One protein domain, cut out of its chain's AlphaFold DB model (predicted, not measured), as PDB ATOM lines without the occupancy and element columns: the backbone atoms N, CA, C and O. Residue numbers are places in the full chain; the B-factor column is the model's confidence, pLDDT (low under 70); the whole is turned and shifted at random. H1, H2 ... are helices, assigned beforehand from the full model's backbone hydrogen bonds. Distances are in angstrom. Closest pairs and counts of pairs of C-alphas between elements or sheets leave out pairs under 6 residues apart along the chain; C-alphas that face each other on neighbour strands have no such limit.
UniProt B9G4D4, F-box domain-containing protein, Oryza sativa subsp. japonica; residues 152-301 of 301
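AT A GLANCE: This is residues 152 to 301 of the 301 residues of the protein "F-box domain-containing protein" of Oryza sativa subsp. japonica (UniProt B9G4D4). Two groups of helices join at a seam where H4 and H6 run nearly parallel: H1 to H4 make one group, with H4 crossing the hairpin of H2 and H3 and H1 packed across H2, and H5, H6 and H7 make the other, their centres at the corners of a triangle. The link of residues 244 to 256 leads from H5 to H6. The printed part has 150 residues with seven named helices, H1 to H7 in chain order, and no named strand, and its class is all helix. It is compact, with a radius of gyration of the C-alphas of 15.7 A and spans of 46 by 31 by 30 A.

HOW THE PARTS SIT: Start at H1, residues 152 to 161, and find it touching H2, residues 171 to 184, about perpendicular at 83 degrees; the closest C-alphas, of Ala 155 and Gly 174, are 3.8 A apart. Next comes H3, residues 192 to 205, which forms a hairpin with H2; they only just touch, with 3 pairs of C-alphas within 8 A, the closest being Thr 176 and Ile 199 at 6.7 A, and H3 does so with residues 195 to 199 alone. H4, residues 210 to 226, touches H2 at a steep tilt of 54 degrees, the closest C-alphas being Tyr 177 and Ile 220 at 5.6 A. With residues 210 to 217 alone H4 touches H3, closest at the C-alphas of Phe 203 and Ala 213, 5.3 A. Look ahead to H6, residues 257 to 269: it touches H4 at a shallow tilt of 8 degrees, the same way, closest at the C-alphas of Leu 222 and Val 259, 5.7 A. H5, residues 232 to 243, forms a hairpin with H6, closest at the C-alphas of Leu 238 and Val 263, 6.0 A. H7, residues 277 to 290, touches H5, closest at the C-alphas of Ser 242 and Ala 283, 7.1 A; H5, H6 and H7 form an up and down bundle, each helix running against the one before. Every O i to N i+4 pair is within hydrogen-bond range in H1 to H6; in H7, 9 of 10 are.

IN THESE COORDINATES: Find C-alpha 152 at (158.307, 154.055, 127.892), where H1 begins its 14.1 A. H2 spans 20.4 A, H3 19.8 A and H4 24.2 A; H5 spans 16.8 A, H6 17.9 A and H7 20.5 A, ending at C-alpha 290, (156.859, 134.510, 95.962).

THE WHOLE: The C-alphas farthest apart, of Gly 207 and Arg 277, are 47.2 A apart. The printed part has no cut, and the link from H5 to H6 is long. Look for pLDDT under 70 at residues 164 to 167, 245 to 248 and 301.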
ATOM      1  N   ARG A 152     159.746 154.287 127.703       91.38
ATOM      2  CA  ARG A 152     158.307 154.055 127.892       91.38
ATOM      3  C   ARG A 152     157.451 155.129 127.235       91.38
ATOM      4  O   ARG A 152     156.477 154.789 126.574       91.38
ATOM      5  N   PHE A 153     157.823 156.399 127.383       91.38
ATOM      6  CA  PHE A 153     157.130 157.505 126.731       91.38
ATOM      7  C   PHE A 153     157.126 157.315 125.211       91.38
ATOM      8  O   PHE A 153     156.082 157.430 124.577       91.38
ATOM      9  N   GLN A 154     158.271 156.942 124.631       90.19
ATOM     10  CA  GLN A 154     158.372 156.646 123.199       90.19
ATOM     11  C   GLN A 154     157.483 155.485 122.786       90.19
ATOM     12  O   GLN A 154     156.768 155.597 121.798       90.19
ATOM     13  N   ALA A 155     157.507 154.387 123.537       91.94
ATOM     14  CA  ALA A 155     156.693 153.216 123.245       91.94
ATOM     15  C   ALA A 155     155.198 153.565 123.251       91.94
ATOM     16  O   ALA A 155     154.483 153.234 122.308       91.94
ATOM     17  N   LEU A 156     154.729 154.291 124.267       90.44
ATOM     18  CA  LEU A 156     153.338 154.743 124.345       90.44
ATOM     19  C   LEU A 156     152.979 155.669 123.180       90.44
ATOM     20  O   LEU A 156     151.943 155.486 122.544       90.44
ATOM     21  N   TYR A 157     153.873 156.600 122.839       89.12
ATOM     22  CA  TYR A 157     153.683 157.502 121.711       89.12
ATOM     23  C   TYR A 157     153.612 156.749 120.370       89.12
ATOM     24  O   TYR A 157     152.721 157.012 119.565       89.12
ATOM     25  N   VAL A 158     154.491 155.772 120.133       89.50
ATOM     26  CA  VAL A 158     154.449 154.897 118.947       89.50
ATOM     27  C   VAL A 158     153.158 154.092 118.911       89.50
ATOM     28  O   VAL A 158     152.490 154.052 117.882       89.50
ATOM     29  N   SER A 159     152.790 153.453 120.023       88.88
ATOM     30  CA  SER A 159     151.583 152.629 120.074       88.88
ATOM     31  C   SER A 159     150.321 153.451 119.830       88.88
ATOM     32  O   SER A 159     149.366 152.918 119.282       88.88
ATOM     33  N   GLN A 160     150.300 154.726 120.219       87.06
ATOM     34  CA  GLN A 160     149.163 155.599 119.958       87.06
ATOM     35  C   GLN A 160     149.109 156.074 118.500       87.06
ATOM     36  O   GLN A 160     148.029 156.135 117.920       87.06
ATOM     37  N   ASN A 161     150.258 156.432 117.916       82.19
ATOM     38  CA  ASN A 161     150.297 157.178 116.654       82.19
ATOM     39  C   ASN A 161     150.648 156.332 115.423       82.19
ATOM     40  O   ASN A 161     150.313 156.726 114.311       82.19
ATOM     41  N   LEU A 162     151.354 155.212 115.593       75.81
ATOM     42  CA  LEU A 162     151.942 154.447 114.484       75.81
ATOM     43  C   LEU A 162     151.397 153.022 114.369       75.81
ATOM     44  O   LEU A 162     151.439 152.442 113.288       75.81
ATOM     45  N   VAL A 163     150.880 152.446 115.460       73.88
ATOM     46  CA  VAL A 163     150.319 151.089 115.454       73.88
ATOM     47  C   VAL A 163     148.904 151.121 116.022       73.88
ATOM     48  O   VAL A 163     148.690 150.879 117.204       73.88
ATOM     49  N   SER A 164     147.916 151.429 115.178       64.88
ATOM     50  CA  SER A 164     146.513 151.481 115.601       64.88
ATOM     51  C   SER A 164     146.032 150.113 116.107       64.88
ATOM     52  O   SER A 164     145.907 149.152 115.342       64.88
ATOM     53  N   SER A 165     145.738 150.021 117.408       58.81
ATOM     54  CA  SER A 165     145.207 148.811 118.054       58.81
ATOM     55  C   SER A 165     143.674 148.749 118.091       58.81
ATOM     56  O   SER A 165     143.135 147.725 118.501       58.81
ATOM     57  N   GLY A 166     142.963 149.795 117.645       55.41
ATOM     58  CA  GLY A 166     141.491 149.834 117.629       55.41
ATOM     59  C   GLY A 166     140.838 149.827 119.021       55.41
ATOM     60  O   GLY A 166     139.647 149.555 119.125       55.41
ATOM     61  N   GLY A 167     141.609 150.105 120.077       67.44
ATOM     62  CA  GLY A 167     141.171 150.113 121.474       67.44
ATOM     63  C   GLY A 167     142.195 150.808 122.378       67.44
ATOM     64  O   GLY A 167     142.834 151.772 121.959       67.44
ATOM     65  N   ASP A 168     142.375 150.299 123.602       73.19
ATOM     66  CA  ASP A 168     143.389 150.787 124.543       73.19
ATOM     67  C   ASP A 168     144.811 150.711 123.963       73.19
ATOM     68  O   ASP A 168     145.186 149.773 123.251       73.19
ATOM     69  N   ILE A 169     145.637 151.686 124.346       82.25
ATOM     70  CA  ILE A 169     147.057 151.727 123.991       82.25
ATOM     71  C   ILE A 169     147.756 150.505 124.593       82.25
ATOM     72  O   ILE A 169     147.661 150.240 125.797       82.25
ATOM     73  N   ASP A 170     148.465 149.748 123.756       87.81
ATOM     74  CA  ASP A 170     149.244 148.593 124.186       87.81
ATOM     75  C   ASP A 170     150.722 148.988 124.278       87.81
ATOM     76  O   ASP A 170     151.457 148.981 123.293       87.81
ATOM     77  N   GLU A 171     151.169 149.347 125.487       90.06
ATOM     78  CA  GLU A 171     152.565 149.731 125.745       90.06
ATOM     79  C   GLU A 171     153.558 148.689 125.198       90.06
ATOM     80  O   GLU A 171     154.607 149.066 124.672       90.06
ATOM     81  N   LEU A 172     153.214 147.394 125.255       91.75
ATOM     82  CA  LEU A 172     154.067 146.323 124.745       91.75
ATOM     83  C   LEU A 172     154.288 146.445 123.235       91.75
ATOM     84  O   LEU A 172     155.415 146.304 122.774       91.75
ATOM     85  N   VAL A 173     153.241 146.763 122.468       92.69
ATOM     86  CA  VAL A 173     153.329 146.967 121.011       92.69
ATOM     87  C   VAL A 173     154.336 148.067 120.677       92.69
ATOM     88  O   VAL A 173     155.167 147.899 119.785       92.69
ATOM     89  N   GLY A 174     154.311 149.160 121.440       93.06
ATOM     90  CA  GLY A 174     155.269 150.252 121.307       93.06
ATOM     91  C   GLY A 174     156.716 149.837 121.581       93.06
ATOM     92  O   GLY A 174     157.614 150.183 120.816       93.06
ATOM     93  N   HIS A 175     156.958 149.063 122.644       93.88
ATOM     94  CA  HIS A 175     158.309 148.573 122.959       93.88
ATOM     95  C   HIS A 175     158.822 147.585 121.924       93.88
ATOM     96  O   HIS A 175     159.999 147.633 121.571       93.88
ATOM     97  N   THR A 176     157.949 146.728 121.409       95.44
ATOM     98  CA  THR A 176     158.278 145.775 120.352       95.44
ATOM     99  C   THR A 176     158.626 146.487 119.042       95.44
ATOM    100  O   THR A 176     159.577 146.089 118.372       95.44
ATOM    101  N   TYR A 177     157.932 147.581 118.703       95.12
ATOM    102  CA  TYR A 177     158.313 148.445 117.581       95.12
ATOM    103  C   TYR A 177     159.713 149.035 117.766       95.12
ATOM    104  O   TYR A 177     160.544 148.925 116.866       95.12
ATOM    105  N   LEU A 178     159.991 149.637 118.931       94.25
ATOM    106  CA  LEU A 178     161.301 150.239 119.207       94.25
ATOM    107  C   LEU A 178     162.408 149.188 119.159       94.25
ATOM    108  O   LEU A 178     163.434 149.418 118.532       94.25
ATOM    109  N   TYR A 179     162.167 148.023 119.764       95.06
ATOM    110  CA  TYR A 179     163.081 146.888 119.710       95.06
ATOM    111  C   TYR A 179     163.386 146.489 118.267       95.06
ATOM    112  O   TYR A 179     164.553 146.435 117.893       95.06
ATOM    113  N   LEU A 180     162.360 146.242 117.448       95.62
ATOM    114  CA  LEU A 180     162.556 145.810 116.067       95.62
ATOM    115  C   LEU A 180     163.337 146.857 115.269       95.62
ATOM    116  O   LEU A 180     164.313 146.517 114.607       95.62
ATOM    117  N   LYS A 181     162.944 148.128 115.379       93.56
ATOM    118  CA  LYS A 181     163.637 149.233 114.717       93.56
ATOM    119  C   LYS A 181     165.117 149.286 115.114       93.56
ATOM    120  O   LYS A 181     165.978 149.314 114.244       93.56
ATOM    121  N   GLU A 182     165.415 149.212 116.409       92.06
ATOM    122  CA  GLU A 182     166.787 149.203 116.926       92.06
ATOM    123  C   GLU A 182     167.598 148.002 116.432       92.06
ATOM    124  O   GLU A 182     168.790 148.149 116.186       92.06
ATOM    125  N   GLN A 183     166.991 146.819 116.295       92.81
ATOM    126  CA  GLN A 183     167.698 145.647 115.767       92.81
ATOM    127  C   GLN A 183     168.020 145.783 114.278       92.81
ATOM    128  O   GLN A 183     169.089 145.355 113.853       92.81
ATOM    129  N   LEU A 184     167.122 146.384 113.497       91.38
ATOM    130  CA  LEU A 184     167.318 146.589 112.061       91.38
ATOM    131  C   LEU A 184     168.309 147.721 111.752       91.38
ATOM    132  O   LEU A 184     168.988 147.680 110.732       91.38
ATOM    133  N   GLU A 185     168.419 148.717 112.634       87.25
ATOM    134  CA  GLU A 185     169.366 149.834 112.493       87.25
ATOM    135  C   GLU A 185     170.786 149.492 112.992       87.25
ATOM    136  O   GLU A 185     171.707 150.301 112.845       87.25
ATOM    137  N   ARG A 186     171.003 148.297 113.567       85.81
ATOM    138  CA  ARG A 186     172.336 147.851 114.000       85.81
ATOM    139  C   ARG A 186     173.252 147.567 112.803       85.81
ATOM    140  O   ARG A 186     172.793 147.031 111.800       85.81
ATOM    141  N   PRO A 187     174.571 147.817 112.931       75.81
ATOM    142  CA  PRO A 187     175.543 147.458 111.894       75.81
ATOM    143  C   PRO A 187     175.559 145.959 111.567       75.81
ATOM    144  O   PRO A 187     175.767 145.576 110.422       75.81
ATOM    145  N   VAL A 188     175.330 145.117 112.580       80.06
ATOM    146  CA  VAL A 188     175.175 143.667 112.433       80.06
ATOM    147  C   VAL A 188     173.728 143.328 112.752       80.06
ATOM    148  O   VAL A 188     173.319 143.340 113.917       80.06
ATOM    149  N   VAL A 189     172.951 143.073 111.704       77.06
ATOM    150  CA  VAL A 189     171.525 142.762 111.805       77.06
ATOM    151  C   VAL A 189     171.373 141.271 112.089       77.06
ATOM    152  O   VAL A 189     171.942 140.434 111.390       77.06
ATOM    153  N   ALA A 190     170.631 140.930 113.141       81.25
ATOM    154  CA  ALA A 190     170.266 139.539 113.386       81.25
ATOM    155  C   ALA A 190     169.311 139.050 112.280       81.25
ATOM    156  O   ALA A 190     168.496 139.847 111.812       81.25
ATOM    157  N   PRO A 191     169.341 137.754 111.908       86.38
ATOM    158  CA  PRO A 191     168.407 137.194 110.937       86.38
ATOM    159  C   PRO A 191     166.964 137.592 111.247       86.38
ATOM    160  O   PRO A 191     166.504 137.457 112.389       86.38
ATOM    161  N   SER A 192     166.229 138.066 110.242       87.81
ATOM    162  CA  SER A 192     164.877 138.590 110.457       87.81
ATOM    163  C   SER A 192     163.907 137.539 110.999       87.81
ATOM    164  O   SER A 192     162.957 137.885 111.704       87.81
ATOM    165  N   SER A 193     164.173 136.255 110.741       88.44
ATOM    166  CA  SER A 193     163.458 135.116 111.322       88.44
ATOM    167  C   SER A 193     163.593 135.049 112.847       88.44
ATOM    168  O   SER A 193     162.594 134.856 113.538       88.44
ATOM    169  N   ILE A 194     164.793 135.284 113.387       90.88
ATOM    170  CA  ILE A 194     165.051 135.322 114.835       90.88
ATOM    171  C   ILE A 194     164.368 136.538 115.460       90.88
ATOM    172  O   ILE A 194     163.738 136.428 116.515       90.88
ATOM    173  N   LEU A 195     164.443 137.695 114.794       93.38
ATOM    174  CA  LEU A 195     163.760 138.908 115.243       93.38
ATOM    175  C   LEU A 195     162.245 138.703 115.293       93.38
ATOM    176  O   LEU A 195     161.608 139.032 116.290       93.38
ATOM    177  N   HIS A 196     161.669 138.120 114.240       94.44
ATOM    178  CA  HIS A 196     160.248 137.812 114.193       94.44
ATOM    179  C   HIS A 196     159.855 136.810 115.285       94.44
ATOM    180  O   HIS A 196     158.909 137.074 116.022       94.44
ATOM    181  N   GLY A 197     160.614 135.724 115.459       94.19
ATOM    182  CA  GLY A 197     160.352 134.742 116.512       94.19
ATOM    183  C   GLY A 197     160.402 135.341 117.916       94.19
ATOM    184  O   GLY A 197     159.481 135.132 118.697       94.19
ATOM    185  N   THR A 198     161.379 136.207 118.190       95.12
ATOM    186  CA  THR A 198     161.485 136.924 119.474       95.12
ATOM    187  C   THR A 198     160.248 137.782 119.752       95.12
ATOM    188  O   THR A 198     159.756 137.832 120.880       95.12
ATOM    189  N   ILE A 199     159.717 138.455 118.727       96.38
ATOM    190  CA  ILE A 199     158.495 139.261 118.837       96.38
ATOM    191  C   ILE A 199     157.277 138.375 119.130       96.38
ATOM    192  O   ILE A 199     156.454 138.720 119.981       96.38
ATOM    193  N   ILE A 200     157.157 137.243 118.436       96.56
ATOM    194  CA  ILE A 200     156.077 136.274 118.649       96.56
ATOM    195  C   ILE A 200     156.127 135.721 120.078       96.56
ATOM    196  O   ILE A 200     155.128 135.812 120.796       96.56
ATOM    197  N   ASP A 201     157.292 135.243 120.520       95.94
ATOM    198  CA  ASP A 201     157.498 134.702 121.865       95.94
ATOM    199  C   ASP A 201     157.193 135.744 122.941       95.94
ATOM    200  O   ASP A 201     156.566 135.435 123.954       95.94
ATOM    201  N   GLN A 202     157.561 137.006 122.702       95.62
ATOM    202  CA  GLN A 202     157.243 138.109 123.601       95.62
ATOM    203  C   GLN A 202     155.727 138.274 123.789       95.62
ATOM    204  O   GLN A 202     155.260 138.437 124.920       95.62
ATOM    205  N   PHE A 203     154.941 138.240 122.712       95.19
ATOM    206  CA  PHE A 203     153.486 138.367 122.813       95.19
ATOM    207  C   PHE A 203     152.839 137.137 123.454       95.19
ATOM    208  O   PHE A 203     151.951 137.299 124.296       95.19
ATOM    209  N   ILE A 204     153.301 135.931 123.118       94.81
ATOM    210  CA  ILE A 204     152.803 134.685 123.715       94.81
ATOM    211  C   ILE A 204     153.096 134.650 125.220       94.81
ATOM    212  O   ILE A 204     152.193 134.383 126.011       94.81
ATOM    213  N   ALA A 205     154.308 135.026 125.643       94.19
ATOM    214  CA  ALA A 205     154.673 135.132 127.059       94.19
ATOM    215  C   ALA A 205     153.797 136.141 127.826       94.19
ATOM    216  O   ALA A 205     153.584 136.002 129.028       94.19
ATOM    217  N   CYS A 206     153.249 137.142 127.130       91.81
ATOM    218  CA  CYS A 206     152.299 138.111 127.682       91.81
ATOM    219  C   CYS A 206     150.831 137.647 127.609       91.81
ATOM    220  O   CYS A 206     149.923 138.455 127.818       91.81
ATOM    221  N   GLY A 207     150.585 136.372 127.296       92.12
ATOM    222  CA  GLY A 207     149.258 135.759 127.258       92.12
ATOM    223  C   GLY A 207     148.468 136.019 125.974       92.12
ATOM    224  O   GLY A 207     147.248 135.864 125.973       92.12
ATOM    225  N   ARG A 208     149.111 136.454 124.880       93.38
ATOM    226  CA  ARG A 208     148.451 136.565 123.569       93.38
ATOM    227  C   ARG A 208     148.404 135.193 122.890       93.38
ATOM    228  O   ARG A 208     149.343 134.411 122.998       93.38
ATOM    229  N   THR A 209     147.333 134.916 122.149       96.50
ATOM    230  CA  THR A 209     147.269 133.728 121.280       96.50
ATOM    231  C   THR A 209     148.286 133.843 120.144       96.50
ATOM    232  O   THR A 209     148.685 134.953 119.783       96.50
ATOM    233  N   GLY A 210     148.671 132.715 119.538       95.94
ATOM    234  CA  GLY A 210     149.565 132.715 118.372       95.94
ATOM    235  C   GLY A 210     149.038 133.582 117.222       95.94
ATOM    236  O   GLY A 210     149.785 134.369 116.650       95.94
ATOM    237  N   GLU A 211     147.728 133.536 116.962       96.06
ATOM    238  CA  GLU A 211     147.063 134.401 115.981       96.06
ATOM    239  C   GLU A 211     147.209 135.884 116.305       96.06
ATOM    240  O   GLU A 211     147.610 136.674 115.447       96.06
ATOM    241  N   LYS A 212     146.946 136.273 117.558       94.62
ATOM    242  CA  LYS A 212     147.051 137.677 117.949       94.62
ATOM    243  C   LYS A 212     148.498 138.161 117.940       94.62
ATOM    244  O   LYS A 212     148.754 139.292 117.529       94.62
ATOM    245  N   ALA A 213     149.433 137.316 118.371       95.81
ATOM    246  CA  ALA A 213     150.863 137.589 118.307       95.81
ATOM    247  C   ALA A 213     151.309 137.830 116.858       95.81
ATOM    248  O   ALA A 213     151.944 138.844 116.581       95.81
ATOM    249  N   HIS A 214     150.903 136.963 115.926       95.81
ATOM    250  CA  HIS A 214     151.212 137.094 114.504       95.81
ATOM    251  C   HIS A 214     150.601 138.355 113.870       95.81
ATOM    252  O   HIS A 214     151.272 139.065 113.111       95.81
ATOM    253  N   GLU A 215     149.347 138.681 114.202       95.19
ATOM    254  CA  GLU A 215     148.673 139.899 113.735       95.19
ATOM    255  C   GLU A 215     149.414 141.165 114.202       95.19
ATOM    256  O   GLU A 215     149.717 142.051 113.397       95.19
ATOM    257  N   LEU A 216     149.738 141.244 115.497       94.56
ATOM    258  CA  LEU A 216     150.453 142.380 116.083       94.56
ATOM    259  C   LEU A 216     151.879 142.488 115.540       94.56
ATOM    260  O   LEU A 216     152.297 143.578 115.152       94.56
ATOM    261  N   ALA A 217     152.601 141.370 115.446       95.94
ATOM    262  CA  ALA A 217     153.936 141.326 114.859       95.94
ATOM    263  C   ALA A 217     153.921 141.845 113.418       95.94
ATOM    264  O   ALA A 217     154.760 142.666 113.054       95.94
ATOM    265  N   SER A 218     152.938 141.433 112.613       95.50
ATOM    266  CA  SER A 218     152.786 141.900 111.232       95.50
ATOM    267  C   SER A 218     152.546 143.407 111.152       95.50
ATOM    268  O   SER A 218     153.198 144.087 110.363       95.50
ATOM    269  N   LYS A 219     151.660 143.951 111.998       95.06
ATOM    270  CA  LYS A 219     151.414 145.403 112.079       95.06
ATOM    271  C   LYS A 219     152.675 146.175 112.464       95.06
ATOM    272  O   LYS A 219     152.960 147.210 111.872       95.06
ATOM    273  N   ILE A 220     153.438 145.658 113.424       95.88
ATOM    274  CA  ILE A 220     154.684 146.279 113.882       95.88
ATOM    275  C   ILE A 220     155.745 146.254 112.785       95.88
ATOM    276  O   ILE A 220     156.367 147.280 112.539       95.88
ATOM    277  N   TRP A 221     155.931 145.126 112.100       96.31
ATOM    278  CA  TRP A 221     156.869 145.019 110.982       96.31
ATOM    279  C   TRP A 221     156.552 146.018 109.869       96.31
ATOM    280  O   TRP A 221     157.451 146.732 109.432       96.31
ATOM    281  N   LEU A 222     155.285 146.105 109.455       95.62
ATOM    282  CA  LEU A 222     154.838 147.083 108.458       95.62
ATOM    283  C   LEU A 222     155.140 148.510 108.919       95.62
ATOM    284  O   LEU A 222     155.813 149.255 108.212       95.62
ATOM    285  N   ALA A 223     154.743 148.848 110.149       94.69
ATOM    286  CA  ALA A 223     155.007 150.162 110.713       94.69
ATOM    287  C   ALA A 223     156.511 150.464 110.797       94.69
ATOM    288  O   ALA A 223     156.914 151.597 110.558       94.69
ATOM    289  N   VAL A 224     157.375 149.506 111.138       95.31
ATOM    290  CA  VAL A 224     158.824 149.757 111.162       95.31
ATOM    291  C   VAL A 224     159.342 150.000 109.748       95.31
ATOM    292  O   VAL A 224     159.967 151.035 109.531       95.31
ATOM    293  N   ILE A 225     159.029 149.122 108.789       94.62
ATOM    294  CA  ILE A 225     159.479 149.234 107.390       94.62
ATOM    295  C   ILE A 225     159.067 150.577 106.782       94.62
ATOM    296  O   ILE A 225     159.899 151.259 106.180       94.62
ATOM    297  N   ASP A 226     157.816 150.993 106.982       92.75
ATOM    298  CA  ASP A 226     157.287 152.258 106.459       92.75
ATOM    299  C   ASP A 226     158.045 153.474 106.987       92.75
ATOM    300  O   ASP A 226     158.223 154.452 106.267       92.75
ATOM    301  N   ASN A 227     158.562 153.383 108.211       90.81
ATOM    302  CA  ASN A 227     159.176 154.495 108.924       90.81
ATOM    303  C   ASN A 227     160.718 154.439 108.968       90.81
ATOM    304  O   ASN A 227     161.333 155.269 109.649       90.81
ATOM    305  N   LEU A 228     161.349 153.489 108.263       90.44
ATOM    306  CA  LEU A 228     162.798 153.491 108.030       90.44
ATOM    307  C   LEU A 228     163.203 154.706 107.184       90.44
ATOM    308  O   LEU A 228     162.486 155.090 106.259       90.44
ATOM    309  N   GLU A 229     164.358 155.296 107.499       88.44
ATOM    310  CA  GLU A 229     164.895 156.452 106.774       88.44
ATOM    311  C   GLU A 229     165.235 156.095 105.320       88.44
ATOM    312  O   GLU A 229     165.780 155.031 105.049       88.44
ATOM    313  N   GLU A 230     164.969 156.992 104.375       88.81
ATOM    314  CA  GLU A 230     165.354 156.812 102.970       88.81
ATOM    315  C   GLU A 230     166.841 157.125 102.781       88.81
ATOM    316  O   GLU A 230     167.238 158.252 102.484       88.81
ATOM    317  N   ASN A 231     167.687 156.128 103.028       91.06
ATOM    318  CA  ASN A 231     169.130 156.234 102.863       91.06
ATOM    319  C   ASN A 231     169.731 154.910 102.356       91.06
ATOM    320  O   ASN A 231     169.057 153.878 102.294       91.06
ATOM    321  N   GLN A 232     171.023 154.935 102.015       91.12
ATOM    322  CA  GLN A 232     171.724 153.767 101.474       91.12
ATOM    323  C   GLN A 232     171.717 152.565 102.432       91.12
ATOM    324  O   GLN A 232     171.648 151.421 101.988       91.12
ATOM    325  N   GLN A 233     171.775 152.805 103.745       91.38
ATOM    326  CA  GLN A 233     171.759 151.735 104.743       91.38
ATOM    327  C   GLN A 233     170.408 151.008 104.744       91.38
ATOM    328  O   GLN A 233     170.378 149.778 104.760       91.38
ATOM    329  N   THR A 234     169.299 151.744 104.644       93.06
ATOM    330  CA  THR A 234     167.957 151.162 104.524       93.06
ATOM    331  C   THR A 234     167.795 150.366 103.234       93.06
ATOM    332  O   THR A 234     167.213 149.285 103.273       93.06
ATOM    333  N   PHE A 235     168.338 150.838 102.108       94.56
ATOM    334  CA  PHE A 235     168.323 150.057 100.868       94.56
ATOM    335  C   PHE A 235     169.017 148.699 101.047       94.56
ATOM    336  O   PHE A 235     168.433 147.661 100.738       94.56
ATOM    337  N   LEU A 236     170.235 148.691 101.603       92.81
ATOM    338  CA  LEU A 236     170.992 147.459 101.845       92.81
ATOM    339  C   LEU A 236     170.263 146.516 102.809       92.81
ATOM    340  O   LEU A 236     170.221 145.309 102.572       92.81
ATOM    341  N   LEU A 237     169.644 147.067 103.855       93.88
ATOM    342  CA  LEU A 237     168.817 146.316 104.793       93.88
ATOM    343  C   LEU A 237     167.624 145.653 104.092       93.88
ATOM    344  O   LEU A 237     167.424 144.451 104.232       93.88
ATOM    345  N   LEU A 238     166.827 146.412 103.335       94.44
ATOM    346  CA  LEU A 238     165.652 145.871 102.648       94.44
ATOM    347  C   LEU A 238     166.052 144.838 101.589       94.44
ATOM    348  O   LEU A 238     165.402 143.797 101.476       94.44
ATOM    349  N   LYS A 239     167.159 145.074 100.871       93.38
ATOM    350  CA  LYS A 239     167.733 144.104  99.931       93.38
ATOM    351  C   LYS A 239     168.069 142.801 100.657       93.38
ATOM    352  O   LYS A 239     167.619 141.745 100.217       93.38
ATOM    353  N   HIS A 240     168.758 142.869 101.797       91.56
ATOM    354  CA  HIS A 240     169.051 141.693 102.620       91.56
ATOM    355  C   HIS A 240     167.771 140.964 103.051       91.56
ATOM    356  O   HIS A 240     167.633 139.767 102.812       91.56
ATOM    357  N   LEU A 241     166.781 141.694 103.578       92.12
ATOM    358  CA  LEU A 241     165.497 141.124 104.001       92.12
ATOM    359  C   LEU A 241     164.734 140.431 102.863       92.12
ATOM    360  O   LEU A 241     164.017 139.465 103.124       92.12
ATOM    361  N   SER A 242     164.870 140.919 101.626       91.50
ATOM    362  CA  SER A 242     164.237 140.322 100.442       91.50
ATOM    363  C   SER A 242     164.908 139.013 100.003       91.50
ATOM    364  O   SER A 242     164.250 138.118  99.464       91.50
ATOM    365  N   GLN A 243     166.212 138.894 100.268       89.06
ATOM    366  CA  GLN A 243     167.038 137.730  99.953       89.06
ATOM    367  C   GLN A 243     166.984 136.663 101.045       89.06
ATOM    368  O   GLN A 243     167.201 135.487 100.754       89.06
ATOM    369  N   GLU A 244     166.665 137.041 102.287       84.81
ATOM    370  CA  GLU A 244     166.400 136.077 103.347       84.81
ATOM    371  C   GLU A 244     165.279 135.125 102.904       84.81
ATOM    372  O   GLU A 244     164.120 135.519 102.693       84.81
ATOM    373  N   GLY A 245     165.638 133.852 102.722       67.44
ATOM    374  CA  GLY A 245     164.695 132.805 102.361       67.44
ATOM    375  C   GLY A 245     163.549 132.730 103.366       67.44
ATOM    376  O   GLY A 245     163.698 133.072 104.545       67.44
ATOM    377  N   GLU A 246     162.383 132.268 102.917       60.69
ATOM    378  CA  GLU A 246     161.408 131.750 103.871       60.69
ATOM    379  C   GLU A 246     161.999 130.471 104.449       60.69
ATOM    380  O   GLU A 246     161.874 129.389 103.884       60.69
ATOM    381  N   PHE A 247     162.682 130.588 105.587       64.31
ATOM    382  CA  PHE A 247     162.734 129.459 106.496       64.31
ATOM    383  C   PHE A 247     161.271 129.092 106.734       64.31
ATOM    384  O   PHE A 247     160.513 129.945 107.201       64.31
ATOM    385  N   PHE A 248     160.861 127.889 106.317       66.50
ATOM    386  CA  PHE A 248     159.516 127.357 106.532       66.50
ATOM    387  C   PHE A 248     159.295 127.186 108.038       66.50
ATOM    388  O   PHE A 248     159.365 126.089 108.586       66.50
ATOM    389  N   LEU A 249     159.105 128.304 108.727       84.06
ATOM    390  CA  LEU A 249     158.754 128.339 110.124       84.06
ATOM    391  C   LEU A 249     157.248 128.102 110.208       84.06
ATOM    392  O   LEU A 249     156.489 128.711 109.447       84.06
ATOM    393  N   PRO A 250     156.794 127.213 111.101       90.12
ATOM    394  CA  PRO A 250     155.374 126.988 111.279       90.12
ATOM    395  C   PRO A 250     154.705 128.274 111.763       90.12
ATOM    396  O   PRO A 250     155.312 129.098 112.450       90.12
ATOM    397  N   PHE A 251     153.426 128.440 111.440       90.75
ATOM    398  CA  PHE A 251     152.611 129.466 112.078       90.75
ATOM    399  C   PHE A 251     152.686 129.315 113.614       90.75
ATOM    400  O   PHE A 251     152.603 128.182 114.095       90.75
ATOM    401  N   PRO A 252     152.828 130.400 114.403       94.06
ATOM    402  CA  PRO A 252     152.786 131.825 114.033       94.06
ATOM    403  C   PRO A 252     154.133 132.475 113.658       94.06
ATOM    404  O   PRO A 252     154.185 133.692 113.488       94.06
ATOM    405  N   TYR A 253     155.210 131.696 113.535       92.69
ATOM    406  CA  TYR A 253     156.587 132.171 113.351       92.69
ATOM    407  C   TYR A 253     156.961 132.503 111.900       92.69
ATOM    408  O   TYR A 253     158.012 133.099 111.650       92.69
ATOM    409  N   SER A 254     156.128 132.136 110.929       90.25
ATOM    410  CA  SER A 254     156.262 132.632 109.560       90.25
ATOM    411  C   SER A 254     155.896 134.116 109.489       90.25
ATOM    412  O   SER A 254     154.920 134.564 110.089       90.25
ATOM    413  N   ARG A 255     156.662 134.904 108.724       90.88
ATOM    414  CA  ARG A 255     156.307 136.303 108.442       90.88
ATOM    415  C   ARG A 255     155.087 136.342 107.529       90.88
ATOM    416  O   ARG A 255     154.978 135.549 106.598       90.88
ATOM    417  N   SER A 256     154.181 137.291 107.760       91.75
ATOM    418  CA  SER A 256     153.016 137.432 106.890       91.75
ATOM    419  C   SER A 256     153.409 137.910 105.493       91.75
ATOM    420  O   SER A 256     154.309 138.737 105.315       91.75
ATOM    421  N   TYR A 257     152.643 137.457 104.503       91.62
ATOM    422  CA  TYR A 257     152.788 137.870 103.109       91.62
ATOM    423  C   TYR A 257     152.784 139.398 102.945       91.62
ATOM    424  O   TYR A 257     153.542 139.936 102.149       91.62
ATOM    425  N   LYS A 258     151.980 140.118 103.742       93.81
ATOM    426  CA  LYS A 258     151.914 141.589 103.716       93.81
ATOM    427  C   LYS A 258     153.252 142.239 104.066       93.81
ATOM    428  O   LYS A 258     153.636 143.210 103.424       93.81
ATOM    429  N   VAL A 259     153.960 141.707 105.065       94.69
ATOM    430  CA  VAL A 259     155.281 142.214 105.466       94.69
ATOM    431  C   VAL A 259     156.295 141.974 104.356       94.69
ATOM    432  O   VAL A 259     157.003 142.899 103.970       94.69
ATOM    433  N   LEU A 260     156.330 140.755 103.813       93.38
ATOM    434  CA  LEU A 260     157.242 140.402 102.725       93.38
ATOM    435  C   LEU A 260     156.981 141.262 101.487       93.38
ATOM    436  O   LEU A 260     157.910 141.842 100.935       93.38
ATOM    437  N   TRP A 261     155.713 141.404 101.102       94.69
ATOM    438  CA  TRP A 261     155.294 142.262 100.001       94.69
ATOM    439  C   TRP A 261     155.787 143.691 100.196       94.69
ATOM    440  O   TRP A 261     156.354 144.270  99.276       94.69
ATOM    441  N   ARG A 262     155.623 144.251 101.401       96.06
ATOM    442  CA  ARG A 262     156.003 145.639 101.672       96.06
ATOM    443  C   ARG A 262     157.507 145.892 101.551       96.06
ATOM    444  O   ARG A 262     157.888 146.983 101.143       96.06
ATOM    445  N   VAL A 263     158.352 144.899 101.849       95.56
ATOM    446  CA  VAL A 263     159.806 144.987 101.609       95.56
ATOM    447  C   VAL A 263     160.093 145.170 100.118       95.56
ATOM    448  O   VAL A 263     160.813 146.093  99.747       95.56
ATOM    449  N   PHE A 264     159.514 144.320  99.265       95.44
ATOM    450  CA  PHE A 264     159.706 144.410  97.815       95.44
ATOM    451  C   PHE A 264     159.094 145.675  97.227       95.44
ATOM    452  O   PHE A 264     159.723 146.328  96.401       95.44
ATOM    453  N   ASP A 265     157.902 146.043  97.688       95.62
ATOM    454  CA  ASP A 265     157.230 147.264  97.270       95.62
ATOM    455  C   ASP A 265     158.128 148.478  97.515       95.62
ATOM    456  O   ASP A 265     158.487 149.170  96.570       95.62
ATOM    457  N   LYS A 266     158.628 148.641  98.748       95.44
ATOM    458  CA  LYS A 266     159.528 149.739  99.111       95.44
ATOM    459  C   LYS A 266     160.846 149.715  98.325       95.44
ATOM    460  O   LYS A 266     161.337 150.768  97.931       95.44
ATOM    461  N   LEU A 267     161.412 148.536  98.048       95.38
ATOM    462  CA  LEU A 267     162.599 148.411  97.191       95.38
ATOM    463  C   LEU A 267     162.344 148.924  95.767       95.38
ATOM    464  O   LEU A 267     163.155 149.680  95.242       95.38
ATOM    465  N   PHE A 268     161.235 148.523  95.141       95.12
ATOM    466  CA  PHE A 268     160.950 148.849  93.741       95.12
ATOM    467  C   PHE A 268     160.293 150.215  93.527       95.12
ATOM    468  O   PHE A 268     160.322 150.711  92.399       95.12
ATOM    469  N   THR A 269     159.708 150.822  94.563       92.81
ATOM    470  CA  THR A 269     159.132 152.173  94.490       92.81
ATOM    471  C   THR A 269     160.096 153.233  94.999       92.81
ATOM    472  O   THR A 269     160.386 154.179  94.272       92.81
ATOM    473  N   ASP A 270     160.627 153.065  96.211       92.94
ATOM    474  CA  ASP A 270     161.333 154.139  96.923       92.94
ATOM    475  C   ASP A 270     162.847 154.087  96.657       92.94
ATOM    476  O   ASP A 270     163.517 155.116  96.655       92.94
ATOM    477  N   PHE A 271     163.393 152.892  96.397       94.00
ATOM    478  CA  PHE A 271     164.834 152.668  96.200       94.00
ATOM    479  C   PHE A 271     165.193 152.120  94.816       94.00
ATOM    480  O   PHE A 271     166.277 151.561  94.627       94.00
ATOM    481  N   ARG A 272     164.304 152.277  93.831       90.75
ATOM    482  CA  ARG A 272     164.498 151.742  92.476       90.75
ATOM    483  C   ARG A 272     165.833 152.164  91.871       90.75
ATOM    484  O   ARG A 272     166.557 151.327  91.345       90.75
ATOM    485  N   ASP A 273     166.170 153.442  92.010       90.50
ATOM    486  CA  ASP A 273     167.372 154.039  91.420       90.50
ATOM    487  C   ASP A 273     168.668 153.624  92.142       90.50
ATOM    488  O   ASP A 273     169.766 153.916  91.671       90.50
ATOM    489  N   CYS A 274     168.566 152.937  93.286       92.38
ATOM    490  CA  CYS A 274     169.714 152.411  94.024       92.38
ATOM    491  C   CYS A 274     170.187 151.047  93.499       92.38
ATOM    492  O   CYS A 274     171.253 150.575  93.902       92.38
ATOM    493  N   PHE A 275     169.408 150.385  92.639       92.00
ATOM    494  CA  PHE A 275     169.767 149.078  92.112       92.00
ATOM    495  C   PHE A 275     170.859 149.156  91.040       92.00
ATOM    496  O   PHE A 275     170.863 150.007  90.154       92.00
ATOM    497  N   SER A 276     171.763 148.176  91.068       90.94
ATOM    498  CA  SER A 276     172.496 147.796  89.863       90.94
ATOM    499  C   SER A 276     171.601 146.932  88.968       90.94
ATOM    500  O   SER A 276     170.673 146.276  89.444       90.94
ATOM    501  N   ARG A 277     171.900 146.871  87.663       85.56
ATOM    502  CA  ARG A 277     171.103 146.073  86.714       85.56
ATOM    503  C   ARG A 277     170.986 144.600  87.133       85.56
ATOM    504  O   ARG A 277     169.913 144.023  87.004       85.56
ATOM    505  N   GLY A 278     172.069 144.004  87.639       87.88
ATOM    506  CA  GLY A 278     172.060 142.623  88.140       87.88
ATOM    507  C   GLY A 278     171.183 142.473  89.381       87.88
ATOM    508  O   GLY A 278     170.256 141.668  89.390       87.88
ATOM    509  N   ASP A 279     171.401 143.333  90.378       90.62
ATOM    510  CA  ASP A 279     170.662 143.285  91.643       90.62
ATOM    511  C   ASP A 279     169.150 143.456  91.462       90.62
ATOM    512  O   ASP A 279     168.365 142.828  92.173       90.62
ATOM    513  N   TYR A 280     168.736 144.308  90.519       93.44
ATOM    514  CA  TYR A 280     167.325 144.508  90.209       93.44
ATOM    515  C   TYR A 280     166.685 143.227  89.663       93.44
ATOM    516  O   TYR A 280     165.596 142.843  90.097       93.44
ATOM    517  N   HIS A 281     167.348 142.552  88.719       91.44
ATOM    518  CA  HIS A 281     166.827 141.318  88.135       91.44
ATOM    519  C   HIS A 281     166.751 140.186  89.166       91.44
ATOM    520  O   HIS A 281     165.747 139.473  89.188       91.44
ATOM    521  N   ASP A 282     167.741 140.077  90.055       92.12
ATOM    522  CA  ASP A 282     167.744 139.091  91.142       92.12
ATOM    523  C   ASP A 282     166.604 139.344  92.137       92.12
ATOM    524  O   ASP A 282     165.838 138.432  92.468       92.12
ATOM    525  N   ALA A 283     166.426 140.598  92.565       92.94
ATOM    526  CA  ALA A 283     165.314 140.982  93.429       92.94
ATOM    527  C   ALA A 283     163.961 140.711  92.750       92.94
ATOM    528  O   ALA A 283     163.038 140.193  93.380       92.94
ATOM    529  N   LEU A 284     163.830 141.008  91.452       93.50
ATOM    530  CA  LEU A 284     162.587 140.791  90.712       93.50
ATOM    531  C   LEU A 284     162.279 139.300  90.537       93.50
ATOM    532  O   LEU A 284     161.115 138.903  90.612       93.50
ATOM    533  N   ALA A 285     163.295 138.464  90.320       91.56
ATOM    534  CA  ALA A 285     163.134 137.015  90.286       91.56
ATOM    535  C   ALA A 285     162.644 136.483  91.642       91.56
ATOM    536  O   ALA A 285     161.668 135.732  91.681       91.56
ATOM    537  N   GLY A 286     163.245 136.948  92.745       90.94
ATOM    538  CA  GLY A 286     162.810 136.615  94.105       90.94
ATOM    539  C   GLY A 286     161.386 137.088  94.424       90.94
ATOM    540  O   GLY A 286     160.634 136.384  95.095       90.94
ATOM    541  N   ALA A 287     160.974 138.244  93.900       92.56
ATOM    542  CA  ALA A 287     159.597 138.715  94.013       92.56
ATOM    543  C   ALA A 287     158.631 137.806  93.235       92.56
ATOM    544  O   ALA A 287     157.621 137.376  93.780       92.56
ATOM    545  N   LYS A 288     158.957 137.456  91.983       91.94
ATOM    546  CA  LYS A 288     158.122 136.605  91.114       91.94
ATOM    547  C   LYS A 288     157.981 135.166  91.603       91.94
ATOM    548  O   LYS A 288     156.978 134.526  91.287       91.94
ATOM    549  N   SER A 289     158.971 134.640  92.325       90.25
ATOM    550  CA  SER A 289     158.883 133.299  92.910       90.25
ATOM    551  C   SER A 289     157.939 133.253  94.112       90.25
ATOM    552  O   SER A 289     157.423 132.190  94.438       90.25
ATOM    553  N   ARG A 290     157.723 134.393  94.779       88.56
ATOM    554  CA  ARG A 290     156.859 134.510  95.962       88.56
ATOM    555  C   ARG A 290     155.468 135.033  95.615       88.56
ATOM    556  O   ARG A 290     154.489 134.646  96.243       88.56
ATOM    557  N   PHE A 291     155.391 135.924  94.631       89.94
ATOM    558  CA  PHE A 291     154.218 136.728  94.325       89.94
ATOM    559  C   PHE A 291     153.833 136.572  92.856       89.94
ATOM    560  O   PHE A 291     154.609 136.888  91.954       89.94
ATOM    561  N   GLN A 292     152.614 136.100  92.609       85.75
ATOM    562  CA  GLN A 292     152.039 135.976  91.272       85.75
ATOM    563  C   GLN A 292     150.581 136.462  91.328       85.75
ATOM    564  O   GLN A 292     149.786 135.861  92.053       85.75
ATOM    565  N   PRO A 293     150.205 137.526  90.591       88.44
ATOM    566  CA  PRO A 293     151.049 138.367  89.732       88.44
ATOM    567  C   PRO A 293     151.887 139.397  90.517       88.44
ATOM    568  O   PRO A 293     151.520 139.806  91.618       88.44
ATOM    569  N   VAL A 294     152.989 139.867  89.917       91.94
ATOM    570  CA  VAL A 294     153.733 141.046  90.408       91.94
ATOM    571  C   VAL A 294     153.163 142.347  89.817       91.94
ATOM    572  O   VAL A 294     152.715 142.339  88.666       91.94
ATOM    573  N   PRO A 295     153.189 143.479  90.547       92.25
ATOM    574  CA  PRO A 295     152.733 144.775  90.047       92.25
ATOM    575  C   PRO A 295     153.523 145.254  88.830       92.25
ATOM    576  O   PRO A 295     154.749 145.171  88.796       92.25
ATOM    577  N   SER A 296     152.829 145.860  87.865       89.62
ATOM    578  CA  SER A 296     153.469 146.496  86.706       89.62
ATOM    579  C   SER A 296     154.404 147.639  87.105       89.62
ATOM    580  O   SER A 296     155.417 147.840  86.447       89.62
ATOM    581  N   ALA A 297     154.111 148.339  88.206       89.50
ATOM    582  CA  ALA A 297     154.964 149.396  88.754       89.50
ATOM    583  C   ALA A 297     156.373 148.900  89.123       89.50
ATOM    584  O   ALA A 297     157.330 149.671  89.059       89.50
ATOM    585  N   TRP A 298     156.510 147.614  89.465       92.44
ATOM    586  CA  TRP A 298     157.805 147.006  89.766       92.44
ATOM    587  C   TRP A 298     158.590 146.655  88.507       92.44
ATOM    588  O   TRP A 298     159.765 146.335  88.620       92.44
ATOM    589  N   LEU A 299     157.973 146.697  87.320       85.69
ATOM    590  CA  LEU A 299     158.596 146.360  86.043       85.69
ATOM    591  C   LEU A 299     159.162 147.627  85.370       85.69
ATOM    592  O   LEU A 299     158.527 148.682  85.357       85.69
ATOM    593  N   GLY A 300     160.352 147.521  84.774       71.19
ATOM    594  CA  GLY A 300     160.892 148.524  83.841       71.19
ATOM    595  C   GLY A 300     162.130 149.289  84.310       71.19
ATOM    596  O   GLY A 300     162.204 150.498  84.093       71.19
ATOM    597  N   HIS A 301     163.040 148.647  85.037       60.59
ATOM    598  CA  HIS A 301     164.370 149.205  85.301       60.59
ATOM    599  C   HIS A 301     165.273 149.109  84.064       60.59
ATOM    600  O   HIS A 301     165.112 148.138  83.289       60.59
TER     601      HIS A 301